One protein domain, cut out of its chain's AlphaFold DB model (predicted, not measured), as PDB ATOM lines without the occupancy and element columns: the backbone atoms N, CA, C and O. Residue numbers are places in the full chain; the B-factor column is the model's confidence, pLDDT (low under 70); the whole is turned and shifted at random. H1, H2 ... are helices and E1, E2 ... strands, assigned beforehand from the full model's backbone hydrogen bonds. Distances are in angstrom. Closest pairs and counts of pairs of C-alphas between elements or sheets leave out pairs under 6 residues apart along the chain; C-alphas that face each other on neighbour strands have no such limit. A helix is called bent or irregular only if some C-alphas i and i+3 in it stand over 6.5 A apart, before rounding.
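This is residues 2 to 156 of the 276 residues of the protein "Uroporphyrinogen_deCOase domain-containing protein" of Candidatus Bathyarchaeota archaeon (UniProt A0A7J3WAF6). One long helix, H5, makes the long axis, with H7 side by side with it; H1, H3, H4 and H6 gather round the first half of H5, and H2 packs near its other end. Residues 127 to 132 stick out as a loop. The printed part has 155 residues with seven named helices and two named strands, in the order E1 H1 H2 H3 H4 H5 E2 H6 H7. It is mostly helix and compact, with a radius of gyration of the C-alphas of 16.6 A, and spans 50 by 33 by 31 A.

Residues 9 to 10 pair antiparallel with residues 2 to 3 and with E1, residues 16 to 18. The hub is H5, residues 88 to 116. H1, residues 27 to 31, touches residues 89 to 94 of H5 alone, closest at the C-alphas of Leu 27 and Ile 90, 5.9 A. H2, residues 43 to 51, touches residues 108 to 116 alone, at Val 47 and Cys 113, C-alphas 6.1 A apart, with a steep tilt of 53 degrees. H3, residues 67 to 75, touches residues 94 to 99 alone, at Ile 67 and Ile 98, C-alphas 6.0 A apart. H4, residues 77 to 86, touches residues 90 to 91 alone, at Val 84 and Ile 91, C-alphas 6.2 A apart. E2, residues 119 to 123, pairs with no named strand; residues 60 to 61 pair parallel with its residues 119 to 120. H6, residues 136 to 142, only just touches H5, with 3 pairs of C-alphas within 8 A; the closest are His 92 and Phe 142, 6.5 A. H7, residues 144 to 156, touches H5 at a shallow tilt of 14 degrees, the same way, closest at the C-alphas of Tyr 103 and Leu 150, 6.1 A. Every O i to N i+4 pair is within hydrogen-bond range in H1, H2, H3, H6 and H7, 5 of 6 in H4 and 23 of 25 in H5.

E1 begins at C-alpha 16 (200.978, 155.971, 190.553). H4 is 14.3 A long. H5 is 39.4 A long from C-alpha 88 (181.941, 159.132, 202.536); it has a kink of 58 degrees near residue 110 and is irregular, with C-alphas 112 and 115 8.4 A apart. H7, 18.0 A long, ends at C-alpha 156 (171.118, 165.612, 174.743).

The two C-alphas farthest apart, of Glu 55 and Thr 86, are 51.5 A apart. The printed part has no cut. The links H1 to H2, H2 to H3 and E2 to H6 are long. No printed residue is under 70 in pLDDT.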
ATOM      1  N   TYR A   2     206.565 161.120 185.798       94.19
ATOM      2  CA  TYR A   2     205.875 162.300 185.282       94.19
ATOM      3  C   TYR A   2     204.713 162.636 186.218       94.19
ATOM      4  O   TYR A   2     204.319 161.795 187.027       94.19
ATOM      5  N   ARG A   3     204.209 163.868 186.155       95.25
ATOM      6  CA  ARG A   3     203.007 164.288 186.879       95.25
ATOM      7  C   ARG A   3     201.879 164.452 185.868       95.25
ATOM      8  O   ARG A   3     202.107 165.093 184.845       95.25
ATOM      9  N   ASP A   4     200.730 163.846 186.130       94.38
ATOM     10  CA  ASP A   4     199.549 164.012 185.283       94.38
ATOM     11  C   ASP A   4     198.834 165.345 185.572       94.38
ATOM     12  O   ASP A   4     199.222 166.104 186.468       94.38
ATOM     13  N   TRP A   5     197.786 165.652 184.803       92.38
ATOM     14  CA  TRP A   5     197.028 166.892 184.987       92.38
ATOM     15  C   TRP A   5     196.314 166.933 186.346       92.38
ATOM     16  O   TRP A   5     196.192 167.992 186.958       92.38
ATOM     17  N   TRP A   6     195.907 165.778 186.872       96.06
ATOM     18  CA  TRP A   6     195.280 165.658 188.187       96.06
ATOM     19  C   TRP A   6     196.258 165.876 189.341       96.06
ATOM     20  O   TRP A   6     195.820 166.008 190.478       96.06
ATOM     21  N   GLY A   7     197.565 165.946 189.075       96.12
ATOM     22  CA  GLY A   7     198.621 166.158 190.058       96.12
ATOM     23  C   GLY A   7     199.212 164.871 190.639       96.12
ATOM     24  O   GLY A   7     200.096 164.956 191.500       96.12
ATOM     25  N   VAL A   8     198.787 163.702 190.161       97.00
ATOM     26  CA  VAL A   8     199.317 162.381 190.519       97.00
ATOM     27  C   VAL A   8     200.696 162.205 189.891       97.00
ATOM     28  O   VAL A   8     200.927 162.561 188.737       97.00
ATOM     29  N   VAL A   9     201.658 161.671 190.648       96.56
ATOM     30  CA  VAL A   9     203.000 161.382 190.115       96.56
ATOM     31  C   VAL A   9     203.104 159.906 189.780       96.56
ATOM     32  O   VAL A   9     202.971 159.067 190.669       96.56
ATOM     33  N   HIS A  10     203.416 159.597 188.527       94.88
ATOM     34  CA  HIS A  10     203.560 158.244 188.000       94.88
ATOM     35  C   HIS A  10     205.031 157.886 187.766       94.88
ATOM     36  O   HIS A  10     205.873 158.752 187.495       94.88
ATOM     37  N   ASP A  11     205.369 156.599 187.834       92.81
ATOM     38  CA  ASP A  11     206.647 156.107 187.316       92.81
ATOM     39  C   ASP A  11     206.662 156.036 185.774       92.81
ATOM     40  O   ASP A  11     205.712 156.423 185.096       92.81
ATOM     41  N   ARG A  12     207.778 155.580 185.188       90.06
ATOM     42  CA  ARG A  12     207.919 155.481 183.720       90.06
ATOM     43  C   ARG A  12     206.984 154.443 183.082       90.06
ATOM     44  O   ARG A  12     206.839 154.460 181.869       90.06
ATOM     45  N   LYS A  13     206.382 153.554 183.876       85.00
ATOM     46  CA  LYS A  13     205.396 152.559 183.436       85.00
ATOM     47  C   LYS A  13     203.957 153.048 183.645       85.00
ATOM     48  O   LYS A  13     203.029 152.280 183.435       85.00
ATOM     49  N   GLY A  14     203.767 154.296 184.085       85.00
ATOM     50  CA  GLY A  14     202.449 154.869 184.353       85.00
ATOM     51  C   GLY A  14     201.852 154.476 185.707       85.00
ATOM     52  O   GLY A  14     200.712 154.831 185.984       85.00
ATOM     53  N   ILE A  15     202.595 153.797 186.585       87.88
ATOM     54  CA  ILE A  15     202.066 153.378 187.890       87.88
ATOM     55  C   ILE A  15     202.105 154.568 188.862       87.88
ATOM     56  O   ILE A  15     203.187 155.142 189.041       87.88
ATOM     57  N   PRO A  16     200.990 154.925 189.532       90.88
ATOM     58  CA  PRO A  16     200.978 155.971 190.553       90.88
ATOM     59  C   PRO A  16     201.980 155.694 191.686       90.88
ATOM     60  O   PRO A  16     202.052 154.590 192.226       90.88
ATOM     61  N   LYS A  17     202.764 156.710 192.053       93.62
ATOM     62  CA  LYS A  17     203.758 156.694 193.144       93.62
ATOM     63  C   LYS A  17     203.484 157.736 194.218       93.62
ATOM     64  O   LYS A  17     203.846 157.514 195.368       93.62
ATOM     65  N   VAL A  18     202.883 158.866 193.850       96.00
ATOM     66  CA  VAL A  18     202.480 159.908 194.800       96.00
ATOM     67  C   VAL A  18     201.035 160.277 194.532       96.00
ATOM     68  O   VAL A  18     200.712 160.765 193.450       96.00
ATOM     69  N   ASN A  19     200.196 160.050 195.539       97.31
ATOM     70  CA  ASN A  19     198.777 160.370 195.531       97.31
ATOM     71  C   ASN A  19     198.582 161.687 196.315       97.31
ATOM     72  O   ASN A  19     198.748 161.696 197.539       97.31
ATOM     73  N   PRO A  20     198.318 162.824 195.648       97.00
ATOM     74  CA  PRO A  20     198.358 164.150 196.274       97.00
ATOM     75  C   PRO A  20     197.293 164.355 197.359       97.00
ATOM     76  O   PRO A  20     197.512 165.113 198.301       97.00
ATOM     77  N   LEU A  21     196.172 163.642 197.266       97.19
ATOM     78  CA  LEU A  21     195.056 163.698 198.207       97.19
ATOM     79  C   LEU A  21     195.033 162.499 199.154       97.19
ATOM     80  O   LEU A  21     194.014 162.218 199.779       97.19
ATOM     81  N   ALA A  22     196.157 161.794 199.306       95.56
ATOM     82  CA  ALA A  22     196.225 160.662 200.215       95.56
ATOM     83  C   ALA A  22     195.799 161.050 201.637       95.56
ATOM     84  O   ALA A  22     195.091 160.291 202.288       95.56
ATOM     85  N   ASN A  23     196.253 162.194 202.149       94.62
ATOM     86  CA  ASN A  23     196.003 162.625 203.531       94.62
ATOM     87  C   ASN A  23     194.880 163.668 203.635       94.62
ATOM     88  O   ASN A  23     194.926 164.483 204.552       94.62
ATOM     89  N   VAL A  24     193.918 163.682 202.707       96.06
ATOM     90  CA  VAL A  24     192.764 164.590 202.784       96.06
ATOM     91  C   VAL A  24     191.990 164.346 204.088       96.06
ATOM     92  O   VAL A  24     191.786 163.194 204.485       96.06
ATOM     93  N   LYS A  25     191.619 165.412 204.805       93.31
ATOM     94  CA  LYS A  25     190.932 165.317 206.109       93.31
ATOM     95  C   LYS A  25     189.577 166.006 206.125       93.31
ATOM     96  O   LYS A  25     188.786 165.738 207.023       93.31
ATOM     97  N   SER A  26     189.325 166.903 205.180       96.06
ATOM     98  CA  SER A  26     188.123 167.730 205.150       96.06
ATOM     99  C   SER A  26     187.715 168.094 203.724       96.06
ATOM    100  O   SER A  26     188.492 167.951 202.781       96.06
ATOM    101  N   LEU A  27     186.494 168.610 203.571       96.69
ATOM    102  CA  LEU A  27     186.033 169.190 202.307       96.69
ATOM    103  C   LEU A  27     186.817 170.460 201.938       96.69
ATOM    104  O   LEU A  27     187.091 170.685 200.765       96.69
ATOM    105  N   GLU A  28     187.251 171.239 202.931       96.38
ATOM    106  CA  GLU A  28     188.068 172.442 202.723       96.38
ATOM    107  C   GLU A  28     189.433 172.104 202.091       96.38
ATOM    108  O   GLU A  28     189.946 172.856 201.260       96.38
ATOM    109  N   ASP A  29     190.014 170.944 202.421       96.19
ATOM    110  CA  ASP A  29     191.246 170.470 201.775       96.19
ATOM    111  C   ASP A  29     191.042 170.232 200.269       96.19
ATOM    112  O   ASP A  29     191.950 170.490 199.479       96.19
ATOM    113  N   LEU A  30     189.852 169.765 199.861       96.88
ATOM    114  CA  LEU A  30     189.507 169.607 198.446       96.88
ATOM    115  C   LEU A  30     189.342 170.967 197.762       96.88
ATOM    116  O   LEU A  30     189.766 171.122 196.624       96.88
ATOM    117  N   GLU A  31     188.764 171.962 198.430       93.88
ATOM    118  CA  GLU A  31     188.585 173.312 197.869       93.88
ATOM    119  C   GLU A  31     189.915 174.040 197.646       93.88
ATOM    120  O   GLU A  31     190.065 174.783 196.679       93.88
ATOM    121  N   LYS A  32     190.902 173.793 198.512       95.12
ATOM    122  CA  LYS A  32     192.260 174.342 198.386       95.12
ATOM    123  C   LYS A  32     193.108 173.625 197.336       95.12
ATOM    124  O   LYS A  32     194.200 174.096 197.012       95.12
ATOM    125  N   TYR A  33     192.655 172.476 196.838       97.56
ATOM    126  CA  TYR A  33     193.388 171.732 195.829       97.56
ATOM    127  C   TYR A  33     193.329 172.441 194.472       97.56
ATOM    128  O   TYR A  33     192.282 172.919 194.040       97.56
ATOM    129  N   ASN A  34     194.461 172.489 193.770       96.00
ATOM    130  CA  ASN A  34     194.528 173.071 192.433       96.00
ATOM    131  C   ASN A  34     194.034 172.057 191.390       96.00
ATOM    132  O   ASN A  34     194.822 171.276 190.854       96.00
ATOM    133  N   TRP A  35     192.726 172.061 191.141       97.38
ATOM    134  CA  TRP A  35     192.067 171.164 190.193       97.38
ATOM    135  C   TRP A  35     192.423 171.467 188.728       97.38
ATOM    136  O   TRP A  35     192.758 172.608 188.392       97.38
ATOM    137  N   PRO A  36     192.335 170.462 187.834       96.44
ATOM    138  CA  PRO A  36     192.338 170.693 186.397       96.44
ATOM    139  C   PRO A  36     191.283 171.718 185.978       96.44
ATOM    140  O   PRO A  36     190.175 171.749 186.512       96.44
ATOM    141  N   ASP A  37     191.636 172.530 184.989       95.81
ATOM    142  CA  ASP A  37     190.800 173.607 184.474       95.81
ATOM    143  C   ASP A  37     190.370 173.259 183.039       95.81
ATOM    144  O   ASP A  37     191.247 173.144 182.172       95.81
ATOM    145  N   PRO A  38     189.063 173.066 182.773       96.50
ATOM    146  CA  PRO A  38     188.558 172.789 181.432       96.50
ATOM    147  C   PRO A  38     188.974 173.841 180.394       96.50
ATOM    148  O   PRO A  38     189.165 173.500 179.232       96.50
ATOM    149  N   ASP A  39     189.190 175.101 180.789       96.19
ATOM    150  CA  ASP A  39     189.589 176.176 179.866       96.19
ATOM    151  C   ASP A  39     190.972 175.951 179.242       96.19
ATOM    152  O   ASP A  39     191.298 176.531 178.207       96.19
ATOM    153  N   LYS A  40     191.789 175.089 179.849       94.50
ATOM    154  CA  LYS A  40     193.142 174.780 179.378       94.50
ATOM    155  C   LYS A  40     193.197 173.579 178.435       94.50
ATOM    156  O   LYS A  40     194.275 173.255 177.939       94.50
ATOM    157  N   VAL A  41     192.074 172.901 178.196       94.38
ATOM    158  CA  VAL A  41     192.013 171.779 177.253       94.38
ATOM    159  C   VAL A  41     192.099 172.304 175.819       94.38
ATOM    160  O   VAL A  41     191.434 173.271 175.451       94.38
ATOM    161  N   ASN A  42     192.910 171.652 174.982       93.06
ATOM    162  CA  ASN A  42     192.982 171.982 173.562       93.06
ATOM    163  C   ASN A  42     191.841 171.306 172.787       93.06
ATOM    164  O   ASN A  42     191.976 170.181 172.313       93.06
ATOM    165  N   TYR A  43     190.723 172.013 172.642       95.44
ATOM    166  CA  TYR A  43     189.561 171.527 171.894       95.44
ATOM    167  C   TYR A  43     189.763 171.525 170.374       95.44
ATOM    168  O   TYR A  43     189.120 170.752 169.670       95.44
ATOM    169  N   TYR A  44     190.655 172.369 169.855       92.81
ATOM    170  CA  TYR A  44     190.848 172.519 168.413       92.81
ATOM    171  C   TYR A  44     191.457 171.265 167.776       92.81
ATOM    172  O   TYR A  44     191.006 170.824 166.721       92.81
ATOM    173  N   ASP A  45     192.436 170.651 168.444       91.81
ATOM    174  CA  ASP A  45     193.036 169.401 167.969       91.81
ATOM    175  C   ASP A  45     192.034 168.237 168.027       91.81
ATOM    176  O   ASP A  45     192.053 167.373 167.153       91.81
ATOM    177  N   VAL A  46     191.120 168.241 169.006       90.50
ATOM    178  CA  VAL A  46     190.051 167.233 169.108       90.50
ATOM    179  C   VAL A  46     189.111 167.321 167.908       90.50
ATOM    180  O   VAL A  46     188.854 166.301 167.276       90.50
ATOM    181  N   VAL A  47     188.644 168.524 167.557       92.50
ATOM    182  CA  VAL A  47     187.757 168.729 166.397       92.50
ATOM    183  C   VAL A  47     188.428 168.245 165.114       92.50
ATOM    184  O   VAL A  47     187.832 167.475 164.370       92.50
ATOM    185  N   LYS A  48     189.697 168.607 164.897       92.88
ATOM    186  CA  LYS A  48     190.455 168.157 163.720       92.88
ATOM    187  C   LYS A  48     190.567 166.643 163.611       92.88
ATOM    188  O   LYS A  48     190.513 166.113 162.507       92.88
ATOM    189  N   LEU A  49     190.795 165.964 164.733       90.31
ATOM    190  CA  LEU A  49     190.883 164.507 164.749       90.31
ATOM    191  C   LEU A  49     189.527 163.875 164.444       90.31
ATOM    192  O   LEU A  49     189.485 162.924 163.679       90.31
ATOM    193  N   VAL A  50     188.441 164.412 165.000       90.88
ATOM    194  CA  VAL A  50     187.077 163.941 164.727       90.88
ATOM    195  C   VAL A  50     186.744 164.086 163.239       90.88
ATOM    196  O   VAL A  50     186.425 163.093 162.592       90.88
ATOM    197  N   GLU A  51     186.914 165.284 162.672       89.62
ATOM    198  CA  GLU A  51     186.592 165.586 161.268       89.62
ATOM    199  C   GLU A  51     187.402 164.748 160.260       89.62
ATOM    200  O   GLU A  51     186.962 164.535 159.135       89.62
ATOM    201  N   ALA A  52     188.585 164.254 160.637       90.00
ATOM    202  CA  ALA A  52     189.460 163.509 159.733       90.00
ATOM    203  C   ALA A  52     188.980 162.081 159.403       90.00
ATOM    204  O   ALA A  52     189.526 161.476 158.481       90.00
ATOM    205  N   TYR A  53     188.010 161.531 160.143       89.50
ATOM    206  CA  TYR A  53     187.603 160.120 160.024       89.50
ATOM    207  C   TYR A  53     186.106 159.905 159.750       89.50
ATOM    208  O   TYR A  53     185.682 158.757 159.626       89.50
ATOM    209  N   THR A  54     185.313 160.974 159.622       87.38
ATOM    210  CA  THR A  54     183.840 160.906 159.562       87.38
ATOM    211  C   THR A  54     183.272 160.207 158.328       87.38
ATOM    212  O   THR A  54     182.138 159.744 158.365       87.38
ATOM    213  N   GLU A  55     184.001 160.176 157.208       85.56
ATOM    214  CA  GLU A  55     183.477 159.620 155.948       85.56
ATOM    215  C   GLU A  55     183.489 158.085 155.924       85.56
ATOM    216  O   GLU A  55     182.592 157.470 155.346       85.56
ATOM    217  N   ASP A  56     184.480 157.469 156.571       88.69
ATOM    218  CA  ASP A  56     184.776 156.038 156.426       88.69
ATOM    219  C   ASP A  56     184.503 155.220 157.697       88.69
ATOM    220  O   ASP A  56     184.419 153.987 157.635       88.69
ATOM    221  N   TYR A  57     184.385 155.873 158.858       93.31
ATOM    222  CA  TYR A  57     184.369 155.201 160.154       93.31
ATOM    223  C   TYR A  57     183.338 155.773 161.120       93.31
ATOM    224  O   TYR A  57     183.010 156.953 161.092       93.31
ATOM    225  N   VAL A  58     182.903 154.911 162.040       94.06
ATOM    226  CA  VAL A  58     182.219 155.330 163.264       94.06
ATOM    227  C   VAL A  58     183.216 156.083 164.140       94.06
ATOM    228  O   VAL A  58     184.300 155.570 164.434       94.06
ATOM    229  N   VAL A  59     182.838 157.276 164.589       95.94
ATOM    230  CA  VAL A  59     183.717 158.165 165.342       95.94
ATOM    231  C   VAL A  59     183.347 158.166 166.821       95.94
ATOM    232  O   VAL A  59     182.239 158.525 167.228       95.94
ATOM    233  N   TYR A  60     184.318 157.790 167.654       95.56
ATOM    234  CA  TYR A  60     184.246 157.989 169.097       95.56
ATOM    235  C   TYR A  60     184.669 159.414 169.445       95.56
ATOM    236  O   TYR A  60     185.684 159.910 168.954       95.56
ATOM    237  N   GLY A  61     183.931 160.051 170.345       94.69
ATOM    238  CA  GLY A  61     184.228 161.402 170.805       94.69
ATOM    239  C   GLY A  61     183.892 161.620 172.273       94.69
ATOM    240  O   GLY A  61     183.498 160.700 172.988       94.69
ATOM    241  N   GLY A  62     184.053 162.864 172.723       95.12
ATOM    242  CA  GLY A  62     183.949 163.238 174.135       95.12
ATOM    243  C   GLY A  62     185.232 162.958 174.920       95.12
ATOM    244  O   GLY A  62     186.234 162.493 174.376       95.12
ATOM    245  N   ALA A  63     185.232 163.291 176.210       95.94
ATOM    246  CA  ALA A  63     186.394 163.063 177.062       95.94
ATOM    247  C   ALA A  63     186.374 161.652 177.663       95.94
ATOM    248  O   ALA A  63     185.396 161.254 178.299       95.94
ATOM    249  N   TRP A  64     187.491 160.926 177.571       96.31
ATOM    250  CA  TRP A  64     187.688 159.720 178.375       96.31
ATOM    251  C   TRP A  64     187.518 160.060 179.864       96.31
ATOM    252  O   TRP A  64     188.253 160.898 180.385       96.31
ATOM    253  N   SER A  65     186.536 159.439 180.530       97.69
ATOM    254  CA  SER A  65     186.035 159.861 181.853       97.69
ATOM    255  C   SER A  65     186.213 158.801 182.969       97.69
ATOM    256  O   SER A  65     185.216 158.304 183.495       97.69
ATOM    257  N   PRO A  66     187.452 158.454 183.373       97.12
ATOM    258  CA  PRO A  66     187.746 157.428 184.381       97.12
ATOM    259  C   PRO A  66     187.615 157.965 185.814       97.12
ATOM    260  O   PRO A  66     188.605 158.190 186.513       97.12
ATOM    261  N   ILE A  67     186.381 158.236 186.242       98.25
ATOM    262  CA  ILE A  67     186.063 158.909 187.513       98.25
ATOM    263  C   ILE A  67     186.686 158.186 188.726       98.25
ATOM    264  O   ILE A  67     187.343 158.806 189.566       98.25
ATOM    265  N   PHE A  68     186.482 156.877 188.827       98.12
ATOM    266  CA  PHE A  68     186.976 156.003 189.882       98.12
ATOM    267  C   PHE A  68     188.496 155.903 189.844       98.12
ATOM    268  O   PHE A  68     189.133 156.166 190.863       98.12
ATOM    269  N   PHE A  69     189.104 155.599 188.695       96.00
ATOM    270  CA  PHE A  69     190.564 155.490 188.604       96.00
ATOM    271  C   PHE A  69     191.289 156.807 188.894       96.00
ATOM    272  O   PHE A  69     192.338 156.787 189.542       96.00
ATOM    273  N   VAL A  70     190.724 157.955 188.508       97.56
ATOM    274  CA  VAL A  70     191.250 159.265 188.922       97.56
ATOM    275  C   VAL A  70     191.158 159.425 190.433       97.56
ATOM    276  O   VAL A  70     192.142 159.811 191.062       97.56
ATOM    277  N   ALA A  71     190.025 159.077 191.051       98.12
ATOM    278  CA  ALA A  71     189.893 159.134 192.503       98.12
ATOM    279  C   ALA A  71     190.911 158.218 193.207       98.12
ATOM    280  O   ALA A  71     191.591 158.660 194.135       98.12
ATOM    281  N   LEU A  72     191.105 156.987 192.715       97.25
ATOM    282  CA  LEU A  72     192.138 156.062 193.192       97.25
ATOM    283  C   LEU A  72     193.549 156.640 193.024       97.25
ATOM    284  O   LEU A  72     194.378 156.504 193.924       97.25
ATOM    285  N   GLY A  73     193.839 157.291 191.898       97.25
ATOM    286  CA  GLY A  73     195.113 157.962 191.641       97.25
ATOM    287  C   GLY A  73     195.350 159.149 192.574       97.25
ATOM    288  O   GLY A  73     196.464 159.350 193.055       97.25
ATOM    289  N   LEU A  74     194.309 159.905 192.906       98.12
ATOM    290  CA  LEU A  74     194.402 161.067 193.784       98.12
ATOM    291  C   LEU A  74     194.599 160.685 195.251       98.12
ATOM    292  O   LEU A  74     195.453 161.269 195.919       98.12
ATOM    293  N   THR A  75     193.847 159.707 195.762       97.75
ATOM    294  CA  THR A  75     193.877 159.335 197.189       97.75
ATOM    295  C   THR A  75     194.793 158.150 197.489       97.75
ATOM    296  O   THR A  75     195.220 157.959 198.626       97.75
ATOM    297  N   GLY A  76     195.098 157.331 196.486       97.12
ATOM    298  CA  GLY A  76     195.636 155.987 196.669       97.12
ATOM    299  C   GLY A  76     194.515 154.986 196.953       97.12
ATOM    300  O   GLY A  76     193.537 155.304 197.632       97.12
ATOM    301  N   MET A  77     194.668 153.762 196.445       95.62
ATOM    302  CA  MET A  77     193.611 152.747 196.452       95.62
ATOM    303  C   MET A  77     193.165 152.333 197.860       95.62
ATOM    304  O   MET A  77     191.976 152.367 198.165       95.62
ATOM    305  N   GLU A  78     194.106 151.998 198.744       95.56
ATOM    306  CA  GLU A  78     193.796 151.609 200.128       95.56
ATOM    307  C   GLU A  78     193.026 152.715 200.866       95.56
ATOM    308  O   GLU A  78     192.030 152.468 201.547       95.56
ATOM    309  N   ARG A  79     193.467 153.962 200.687       96.88
ATOM    310  CA  ARG A  79     192.872 155.125 201.345       96.88
ATOM    311  C   ARG A  79     191.509 155.464 200.769       96.88
ATOM    312  O   ARG A  79     190.620 155.765 201.553       96.88
ATOM    313  N   PHE A  80     191.322 155.346 199.453       97.88
ATOM    314  CA  PHE A  80     190.009 155.492 198.824       97.88
ATOM    315  C   PHE A  80     188.993 154.565 199.493       97.88
ATOM    316  O   PHE A  80     187.984 155.027 200.020       97.88
ATOM    317  N   PHE A  81     189.296 153.263 199.544       97.25
ATOM    318  CA  PHE A  81     188.387 152.284 200.136       97.25
ATOM    319  C   PHE A  81     188.156 152.532 201.625       97.25
ATOM    320  O   PHE A  81     187.037 152.357 202.090       97.25
ATOM    321  N   LYS A  82     189.161 153.000 202.371       96.94
ATOM    322  CA  LYS A  82     188.967 153.422 203.764       96.94
ATOM    323  C   LYS A  82     188.009 154.615 203.869       96.94
ATOM    324  O   LYS A  82     187.057 154.557 204.644       96.94
ATOM    325  N   TYR A  83     188.233 155.668 203.082       97.50
ATOM    326  CA  TYR A  83     187.421 156.885 203.100       97.50
ATOM    327  C   TYR A  83     185.973 156.644 202.697       97.50
ATOM    328  O   TYR A  83     185.089 157.254 203.285       97.50
ATOM    329  N   VAL A  84     185.715 155.713 201.780       97.06
ATOM    330  CA  VAL A  84     184.350 155.300 201.430       97.06
ATOM    331  C   VAL A  84     183.535 154.897 202.671       97.06
ATOM    332  O   VAL A  84     182.336 155.145 202.710       97.06
ATOM    333  N   PHE A  85     184.169 154.330 203.704       95.75
ATOM    334  CA  PHE A  85     183.495 153.976 204.959       95.75
ATOM    335  C   PHE A  85     183.635 155.028 206.060       95.75
ATOM    336  O   PHE A  85     182.710 155.211 206.845       95.75
ATOM    337  N   THR A  86     184.794 155.681 206.174       96.94
ATOM    338  CA  THR A  86     185.079 156.570 207.313       96.94
ATOM    339  C   THR A  86     184.718 158.029 207.067       96.94
ATOM    340  O   THR A  86     184.562 158.774 208.030       96.94
ATOM    341  N   SER A  87     184.672 158.452 205.804       97.31
ATOM    342  CA  SER A  87     184.473 159.845 205.380       97.31
ATOM    343  C   SER A  87     183.784 159.902 204.001       97.31
ATOM    344  O   SER A  87     184.346 160.464 203.051       97.31
ATOM    345  N   PRO A  88     182.610 159.257 203.832       97.62
ATOM    346  CA  PRO A  88     181.941 159.132 202.536       97.62
ATOM    347  C   PRO A  88     181.626 160.486 201.890       97.62
ATOM    348  O   PRO A  88     181.659 160.597 200.669       97.62
ATOM    349  N   GLU A  89     181.387 161.535 202.677       98.31
ATOM    350  CA  GLU A  89     181.161 162.901 202.205       98.31
ATOM    351  C   GLU A  89     182.346 163.460 201.404       98.31
ATOM    352  O   GLU A  89     182.146 164.128 200.387       98.31
ATOM    353  N   ILE A  90     183.581 163.127 201.802       98.25
ATOM    354  CA  ILE A  90     184.794 163.512 201.069       98.25
ATOM    355  C   ILE A  90     184.834 162.788 199.724       98.25
ATOM    356  O   ILE A  90     185.136 163.405 198.705       98.25
ATOM    357  N   ILE A  91     184.496 161.495 199.700       98.50
ATOM    358  CA  ILE A  91     184.473 160.711 198.460       98.50
ATOM    359  C   ILE A  91     183.360 161.181 197.532       98.50
ATOM    360  O   ILE A  91     183.610 161.366 196.343       98.50
ATOM    361  N   HIS A  92     182.165 161.458 198.050       98.75
ATOM    362  CA  HIS A  92     181.089 162.042 197.259       98.75
ATOM    363  C   HIS A  92     181.542 163.329 196.580       98.75
ATOM    364  O   HIS A  92     181.430 163.426 195.354       98.75
ATOM    365  N   ARG A  93     182.117 164.258 197.354       98.69
ATOM    366  CA  ARG A  93     182.585 165.540 196.833       98.69
ATOM    367  C   ARG A  93     183.715 165.376 195.821       98.69
ATOM    368  O   ARG A  93     183.689 166.035 194.787       98.69
ATOM    369  N   LEU A  94     184.679 164.497 196.095       98.69
ATOM    370  CA  LEU A  94     185.784 164.195 195.188       98.69
ATOM    371  C   LEU A  94     185.268 163.684 193.837       98.69
ATOM    372  O   LEU A  94     185.644 164.207 192.791       98.69
ATOM    373  N   LEU A  95     184.382 162.688 193.864       98.81
ATOM    374  CA  LEU A  95     183.808 162.106 192.656       98.81
ATOM    375  C   LEU A  95     182.953 163.126 191.889       98.81
ATOM    376  O   LEU A  95     182.975 163.120 190.661       98.81
ATOM    377  N   ASP A  96     182.242 164.025 192.581       98.81
ATOM    378  CA  ASP A  96     181.506 165.124 191.937       98.81
ATOM    379  C   ASP A  96     182.454 166.079 191.211       98.81
ATOM    380  O   ASP A  96     182.232 166.361 190.042       98.81
ATOM    381  N   ILE A  97     183.541 166.521 191.855       98.62
ATOM    382  CA  ILE A  97     184.529 167.418 191.230       98.62
ATOM    383  C   ILE A  97     185.107 166.794 189.952       98.62
ATOM    384  O   ILE A  97     185.161 167.453 188.913       98.62
ATOM    385  N   ILE A  98     185.500 165.519 190.013       98.62
ATOM    386  CA  ILE A  98     186.040 164.793 188.854       98.62
ATOM    387  C   ILE A  98     184.986 164.695 187.740       98.62
ATOM    388  O   ILE A  98     185.295 164.907 186.568       98.62
ATOM    389  N   THR A  99     183.735 164.408 188.105       98.81
ATOM    390  CA  THR A  99     182.623 164.301 187.149       98.81
ATOM    391  C   THR A  99     182.313 165.641 186.486       98.81
ATOM    392  O   THR A  99     182.124 165.671 185.274       98.81
ATOM    393  N   GLU A 100     182.290 166.749 187.237       98.69
ATOM    394  CA  GLU A 100     182.058 168.091 186.677       98.69
ATOM    395  C   GLU A 100     183.120 168.464 185.646       98.69
ATOM    396  O   GLU A 100     182.787 168.989 184.585       98.69
ATOM    397  N   PHE A 101     184.390 168.152 185.916       98.62
ATOM    398  CA  PHE A 101     185.462 168.396 184.956       98.62
ATOM    399  C   PHE A 101     185.201 167.663 183.633       98.62
ATOM    400  O   PHE A 101     185.182 168.286 182.572       98.62
ATOM    401  N   TYR A 102     184.936 166.355 183.681       98.62
ATOM    402  CA  TYR A 102     184.679 165.573 182.470       98.62
ATOM    403  C   TYR A 102     183.372 165.951 181.768       98.62
ATOM    404  O   TYR A 102     183.310 165.915 180.536       98.62
ATOM    405  N   TYR A 103     182.353 166.357 182.530       98.81
ATOM    406  CA  TYR A 103     181.115 166.904 181.990       98.81
ATOM    407  C   TYR A 103     181.395 168.170 181.178       98.81
ATOM    408  O   TYR A 103     180.991 168.243 180.022       98.81
ATOM    409  N   GLU A 104     182.127 169.136 181.737       98.69
ATOM    410  CA  GLU A 104     182.429 170.397 181.057       98.69
ATOM    411  C   GLU A 104     183.314 170.201 179.825       98.69
ATOM    412  O   GLU A 104     183.045 170.786 178.774       98.69
ATOM    413  N   VAL A 105     184.330 169.338 179.913       98.50
ATOM    414  CA  VAL A 105     185.180 169.024 178.758       98.50
ATOM    415  C   VAL A 105     184.365 168.357 177.653       98.50
ATOM    416  O   VAL A 105     184.417 168.804 176.508       98.50
ATOM    417  N   SER A 106     183.565 167.342 177.981       98.50
ATOM    418  CA  SER A 106     182.744 166.642 176.985       98.50
ATOM    419  C   SER A 106     181.667 167.553 176.401       98.50
ATOM    420  O   SER A 106     181.476 167.560 175.192       98.50
ATOM    421  N   ARG A 107     181.015 168.388 177.222       98.75
ATOM    422  CA  ARG A 107     180.001 169.354 176.773       98.75
ATOM    423  C   ARG A 107     180.570 170.288 175.712       98.75
ATOM    424  O   ARG A 107     179.931 170.476 174.686       98.75
ATOM    425  N   ARG A 108     181.766 170.834 175.940       98.44
ATOM    426  CA  ARG A 108     182.434 171.736 174.991       98.44
ATOM    427  C   ARG A 108     182.870 171.021 173.713       98.44
ATOM    428  O   ARG A 108     182.718 171.589 172.641       98.44
ATOM    429  N   ILE A 109     183.352 169.776 173.804       98.06
ATOM    430  CA  ILE A 109     183.631 168.950 172.614       98.06
ATOM    431  C   ILE A 109     182.344 168.765 171.796       98.06
ATOM    432  O   ILE A 109     182.329 169.029 170.599       98.06
ATOM    433  N   PHE A 110     181.246 168.378 172.446       98.19
ATOM    434  CA  PHE A 110     179.969 168.144 171.771       98.19
ATOM    435  C   PHE A 110     179.376 169.422 171.165       98.19
ATOM    436  O   PHE A 110     178.855 169.387 170.055       98.19
ATOM    437  N   GLU A 111     179.506 170.570 171.831       97.94
ATOM    438  CA  GLU A 111     179.095 171.866 171.270       97.94
ATOM    439  C   GLU A 111     179.841 172.226 169.984       97.94
ATOM    440  O   GLU A 111     179.277 172.904 169.126       97.94
ATOM    441  N   LEU A 112     181.088 171.773 169.843       97.06
ATOM    442  CA  LEU A 112     181.920 172.058 168.680       97.06
ATOM    443  C   LEU A 112     181.692 171.067 167.534       97.06
ATOM    444  O   LEU A 112     181.590 171.498 166.388       97.06
ATOM    445  N   CYS A 113     181.622 169.764 167.822       96.19
ATOM    446  CA  CYS A 113     181.647 168.729 166.783       96.19
ATOM    447  C   CYS A 113     180.748 167.507 167.048       96.19
ATOM    448  O   CYS A 113     180.987 166.450 166.479       96.19
ATOM    449  N   ALA A 114     179.678 167.607 167.854       96.88
ATOM    450  CA  ALA A 114     178.769 166.462 168.061       96.88
ATOM    451  C   ALA A 114     178.144 165.914 166.769       96.88
ATOM    452  O   ALA A 114     177.828 164.736 166.712       96.88
ATOM    453  N   LYS A 115     177.973 166.745 165.732       95.62
ATOM    454  CA  LYS A 115     177.454 166.310 164.421       95.62
ATOM    455  C   LYS A 115     178.358 165.284 163.712       95.62
ATOM    456  O   LYS A 115     177.890 164.617 162.799       95.62
ATOM    457  N   ASP A 116     179.622 165.212 164.123       96.50
ATOM    458  CA  ASP A 116     180.686 164.391 163.539       96.50
ATOM    459  C   ASP A 116     181.099 163.249 164.491       96.50
ATOM    460  O   ASP A 116     182.075 162.546 164.246       96.50
ATOM    461  N   ILE A 117     180.391 163.091 165.616       97.38
ATOM    462  CA  ILE A 117     180.622 162.053 166.623       97.38
ATOM    463  C   ILE A 117     179.401 161.138 166.639       97.38
ATOM    464  O   ILE A 117     178.274 161.611 166.746       97.38
ATOM    465  N   ASP A 118     179.620 159.827 166.627       97.81
ATOM    466  CA  ASP A 118     178.536 158.847 166.739       97.81
ATOM    467  C   ASP A 118     178.337 158.389 168.188       97.81
ATOM    468  O   ASP A 118     177.212 158.221 168.671       97.81
ATOM    469  N   ILE A 119     179.451 158.166 168.894       98.38
ATOM    470  CA  ILE A 119     179.472 157.523 170.209       98.38
ATOM    471  C   ILE A 119     180.292 158.363 171.187       98.38
ATOM    472  O   ILE A 119     181.475 158.633 170.971       98.38
ATOM    473  N   PHE A 120     179.688 158.711 172.324       98.62
ATOM    474  CA  PHE A 120     180.447 159.091 173.503       98.62
ATOM    475  C   PHE A 120     181.057 157.835 174.123       98.62
ATOM    476  O   PHE A 120     180.361 157.052 174.777       98.62
ATOM    477  N   PHE A 121     182.360 157.657 173.912       97.75
ATOM    478  CA  PHE A 121     183.116 156.564 174.500       97.75
ATOM    479  C   PHE A 121     183.829 157.022 175.769       97.75
ATOM    480  O   PHE A 121     184.678 157.914 175.757       97.75
ATOM    481  N   MET A 122     183.488 156.387 176.881       97.69
ATOM    482  CA  MET A 122     184.120 156.624 178.172       97.69
ATOM    483  C   MET A 122     184.386 155.311 178.877       97.69
ATOM    484  O   MET A 122     183.876 154.278 178.461       97.69
ATOM    485  N   GLY A 123     185.128 155.339 179.976       95.62
ATOM    486  CA  GLY A 123     185.357 154.112 180.705       95.62
ATOM    487  C   GLY A 123     186.064 154.268 182.017       95.62
ATOM    488  O   GLY A 123     186.645 155.307 182.325       95.62
ATOM    489  N   ASP A 124     185.957 153.190 182.773       96.06
ATOM    490  CA  ASP A 124     186.446 153.009 184.123       96.06
ATOM    491  C   ASP A 124     186.249 151.539 184.506       96.06
ATOM    492  O   ASP A 124     185.239 150.951 184.125       96.06
ATOM    493  N   ASP A 125     187.131 150.940 185.304       95.69
ATOM    494  CA  ASP A 125     186.967 149.527 185.667       95.69
ATOM    495  C   ASP A 125     186.253 149.374 187.014       95.69
ATOM    496  O   ASP A 125     186.830 149.572 188.087       95.69
ATOM    497  N   TYR A 126     184.986 148.960 186.969       97.88
ATOM    498  CA  TYR A 126     184.193 148.673 188.172       97.88
ATOM    499  C   TYR A 126     184.316 147.217 188.643       97.88
ATOM    500  O   TYR A 126     183.915 146.885 189.766       97.88
ATOM    501  N   GLY A 127     184.872 146.349 187.796       97.44
ATOM    502  CA  GLY A 127     185.029 144.922 188.029       97.44
ATOM    503  C   GLY A 127     186.469 144.495 188.304       97.44
ATOM    504  O   GLY A 127     187.442 145.071 187.836       97.44
ATOM    505  N   THR A 128     186.588 143.394 189.029       96.75
ATOM    506  CA  THR A 128     187.796 142.574 189.173       96.75
ATOM    507  C   THR A 128     187.605 141.267 188.402       96.75
ATOM    508  O   THR A 128     186.519 140.991 187.896       96.75
ATOM    509  N   GLN A 129     188.592 140.367 188.402       96.75
ATOM    510  CA  GLN A 129     188.411 139.026 187.826       96.75
ATOM    511  C   GLN A 129     187.243 138.236 188.457       96.75
ATOM    512  O   GLN A 129     186.730 137.305 187.840       96.75
ATOM    513  N   ARG A 130     186.836 138.559 189.695       97.75
ATOM    514  CA  ARG A 130     185.928 137.726 190.508       97.75
ATOM    515  C   ARG A 130     184.577 138.368 190.831       97.75
ATOM    516  O   ARG A 130     183.677 137.651 191.247       97.75
ATOM    517  N   GLY A 131     184.454 139.681 190.685       97.81
ATOM    518  CA  GLY A 131     183.258 140.457 191.026       97.81
ATOM    519  C   GLY A 131     183.573 141.950 191.055       97.81
ATOM    520  O   GLY A 131     184.663 142.351 190.650       97.81
ATOM    521  N   LEU A 132     182.664 142.767 191.575       98.06
ATOM    522  CA  LEU A 132     182.834 144.221 191.652       98.06
ATOM    523  C   LEU A 132     183.899 144.653 192.678       98.06
ATOM    524  O   LEU A 132     184.096 143.983 193.693       98.06
ATOM    525  N   PHE A 133     184.530 145.814 192.463       96.69
ATOM    526  CA  PHE A 133     185.373 146.465 193.482       96.69
ATOM    527  C   PHE A 133     184.563 146.941 194.693       96.69
ATOM    528  O   PHE A 133     185.003 146.816 195.835       96.69
ATOM    529  N   LEU A 134     183.380 147.497 194.438       96.69
ATOM    530  CA  LEU A 134     182.418 147.919 195.450       96.69
ATOM    531  C   LEU A 134     181.112 147.158 195.252       96.69
ATOM    532  O   LEU A 134     180.734 146.857 194.125       96.69
ATOM    533  N   SER A 135     180.383 146.889 196.338       97.88
ATOM    534  CA  SER A 135     179.069 146.243 196.230       97.88
ATOM    535  C   SER A 135     178.144 147.008 195.273       97.88
ATOM    536  O   SER A 135     178.233 148.233 195.165       97.88
ATOM    537  N   ARG A 136     177.183 146.324 194.641       98.31
ATOM    538  CA  ARG A 136     176.188 146.969 193.765       98.31
ATOM    539  C   ARG A 136     175.475 148.154 194.433       98.31
ATOM    540  O   ARG A 136     175.212 149.161 193.780       98.31
ATOM    541  N   LYS A 137     175.192 148.067 195.742       98.56
ATOM    542  CA  LYS A 137     174.619 149.174 196.528       98.56
ATOM    543  C   LYS A 137     175.545 150.393 196.533       98.56
ATOM    544  O   LYS A 137     175.092 151.498 196.270       98.56
ATOM    545  N   MET A 138     176.831 150.180 196.788       98.38
ATOM    546  CA  MET A 138     177.827 151.249 196.805       98.38
ATOM    547  C   MET A 138     178.088 151.798 195.399       98.38
ATOM    548  O   MET A 138     178.229 153.000 195.237       98.38
ATOM    549  N   PHE A 139     178.069 150.962 194.356       98.69
ATOM    550  CA  PHE A 139     178.127 151.449 192.975       98.69
ATOM    551  C   PHE A 139     176.972 152.415 192.662       98.69
ATOM    552  O   PHE A 139     177.189 153.495 192.110       98.69
ATOM    553  N   ARG A 140     175.747 152.056 193.067       98.75
ATOM    554  CA  ARG A 140     174.556 152.908 192.911       98.75
ATOM    555  C   ARG A 140     174.656 154.232 193.663       98.75
ATOM    556  O   ARG A 140     174.080 155.213 193.217       98.75
ATOM    557  N   GLU A 141     175.357 154.251 194.786       98.62
ATOM    558  CA  GLU A 141     175.548 155.439 195.617       98.62
ATOM    559  C   GLU A 141     176.662 156.349 195.077       98.62
ATOM    560  O   GLU A 141     176.473 157.555 194.903       98.62
ATOM    561  N   PHE A 142     177.823 155.773 194.766       98.69
ATOM    562  CA  PHE A 142     179.027 156.533 194.444       98.69
ATOM    563  C   PHE A 142     179.212 156.799 192.948       98.69
ATOM    564  O   PHE A 142     179.757 157.841 192.602       98.69
ATOM    565  N   PHE A 143     178.742 155.938 192.043       98.75
ATOM    566  CA  PHE A 143     179.071 156.060 190.614       98.75
ATOM    567  C   PHE A 143     177.859 156.255 189.711       98.75
ATOM    568  O   PHE A 143     177.893 157.132 188.850       98.75
ATOM    569  N   LYS A 144     176.765 155.512 189.928       98.75
ATOM    570  CA  LYS A 144     175.586 155.566 189.044       98.75
ATOM    571  C   LYS A 144     175.063 156.993 188.784       98.75
ATOM    572  O   LYS A 144     174.877 157.304 187.612       98.75
ATOM    573  N   PRO A 145     174.898 157.891 189.779       98.81
ATOM    574  CA  PRO A 145     174.382 159.243 189.525       98.81
ATOM    575  C   PRO A 145     175.321 160.095 188.659       98.81
ATOM    576  O   PRO A 145     174.886 160.967 187.910       98.81
ATOM    577  N   ARG A 146     176.628 159.837 188.750       98.81
ATOM    578  CA  ARG A 146     177.674 160.571 188.028       98.81
ATOM    579  C   ARG A 146     177.791 160.086 186.589       98.81
ATOM    580  O   ARG A 146     177.829 160.904 185.674       98.81
ATOM    581  N   LEU A 147     177.733 158.769 186.387       98.88
ATOM    582  CA  LEU A 147     177.600 158.176 185.058       98.88
ATOM    583  C   LEU A 147     176.307 158.634 184.380       98.88
ATOM    584  O   LEU A 147     176.350 159.094 183.246       98.88
ATOM    585  N   GLU A 148     175.176 158.619 185.092       98.88
ATOM    586  CA  GLU A 148     173.887 159.078 184.563       98.88
ATOM    587  C   GLU A 148     173.962 160.531 184.080       98.88
ATOM    588  O   GLU A 148     173.446 160.859 183.009       98.88
ATOM    589  N   LYS A 149     174.639 161.408 184.832       98.88
ATOM    590  CA  LYS A 149     174.858 162.800 184.427       98.88
ATOM    591  C   LYS A 149     175.600 162.901 183.089       98.88
ATOM    592  O   LYS A 149     175.198 163.694 182.235       98.88
ATOM    593  N   LEU A 150     176.657 162.114 182.893       98.88
ATOM    594  CA  LEU A 150     177.419 162.122 181.643       98.88
ATOM    595  C   LEU A 150     176.670 161.435 180.490       98.88
ATOM    596  O   LEU A 150     176.742 161.891 179.351       98.88
ATOM    597  N   PHE A 151     175.899 160.386 180.772       98.81
ATOM    598  CA  PHE A 151     175.095 159.695 179.763       98.81
ATOM    599  C   PHE A 151     174.001 160.630 179.247       98.81
ATOM    600  O   PHE A 151     173.865 160.830 178.042       98.81
ATOM    601  N   LYS A 152     173.289 161.311 180.155       98.88
ATOM    602  CA  LYS A 152     172.298 162.343 179.810       98.88
ATOM    603  C   LYS A 152     172.890 163.471 178.967       98.88
ATOM    604  O   LYS A 152     172.197 163.987 178.091       98.88
ATOM    605  N   LEU A 153     174.151 163.848 179.205       98.81
ATOM    606  CA  LEU A 153     174.851 164.819 178.364       98.81
ATOM    607  C   LEU A 153     174.961 164.315 176.921       98.81
ATOM    608  O   LEU A 153     174.505 165.014 176.024       98.81
ATOM    609  N   ALA A 154     175.492 163.111 176.696       98.69
ATOM    610  CA  ALA A 154     175.579 162.532 175.352       98.69
ATOM    611  C   ALA A 154     174.211 162.426 174.670       98.69
ATOM    612  O   ALA A 154     174.048 162.876 173.536       98.69
ATOM    613  N   LYS A 155     173.195 161.934 175.392       98.56
ATOM    614  CA  LYS A 155     171.831 161.813 174.859       98.56
ATOM    615  C   LYS A 155     171.239 163.156 174.427       98.56
ATOM    616  O   LYS A 155     170.534 163.207 173.425       98.56
ATOM    617  N   LYS A 156     171.547 164.254 175.130       98.56
ATOM    618  CA  LYS A 156     171.118 165.612 174.743       98.56
ATOM    619  C   LYS A 156     171.665 166.031 173.371       98.56
ATOM    620  O   LYS A 156     171.007 166.798 172.676       98.56
TER     621      LYS A 156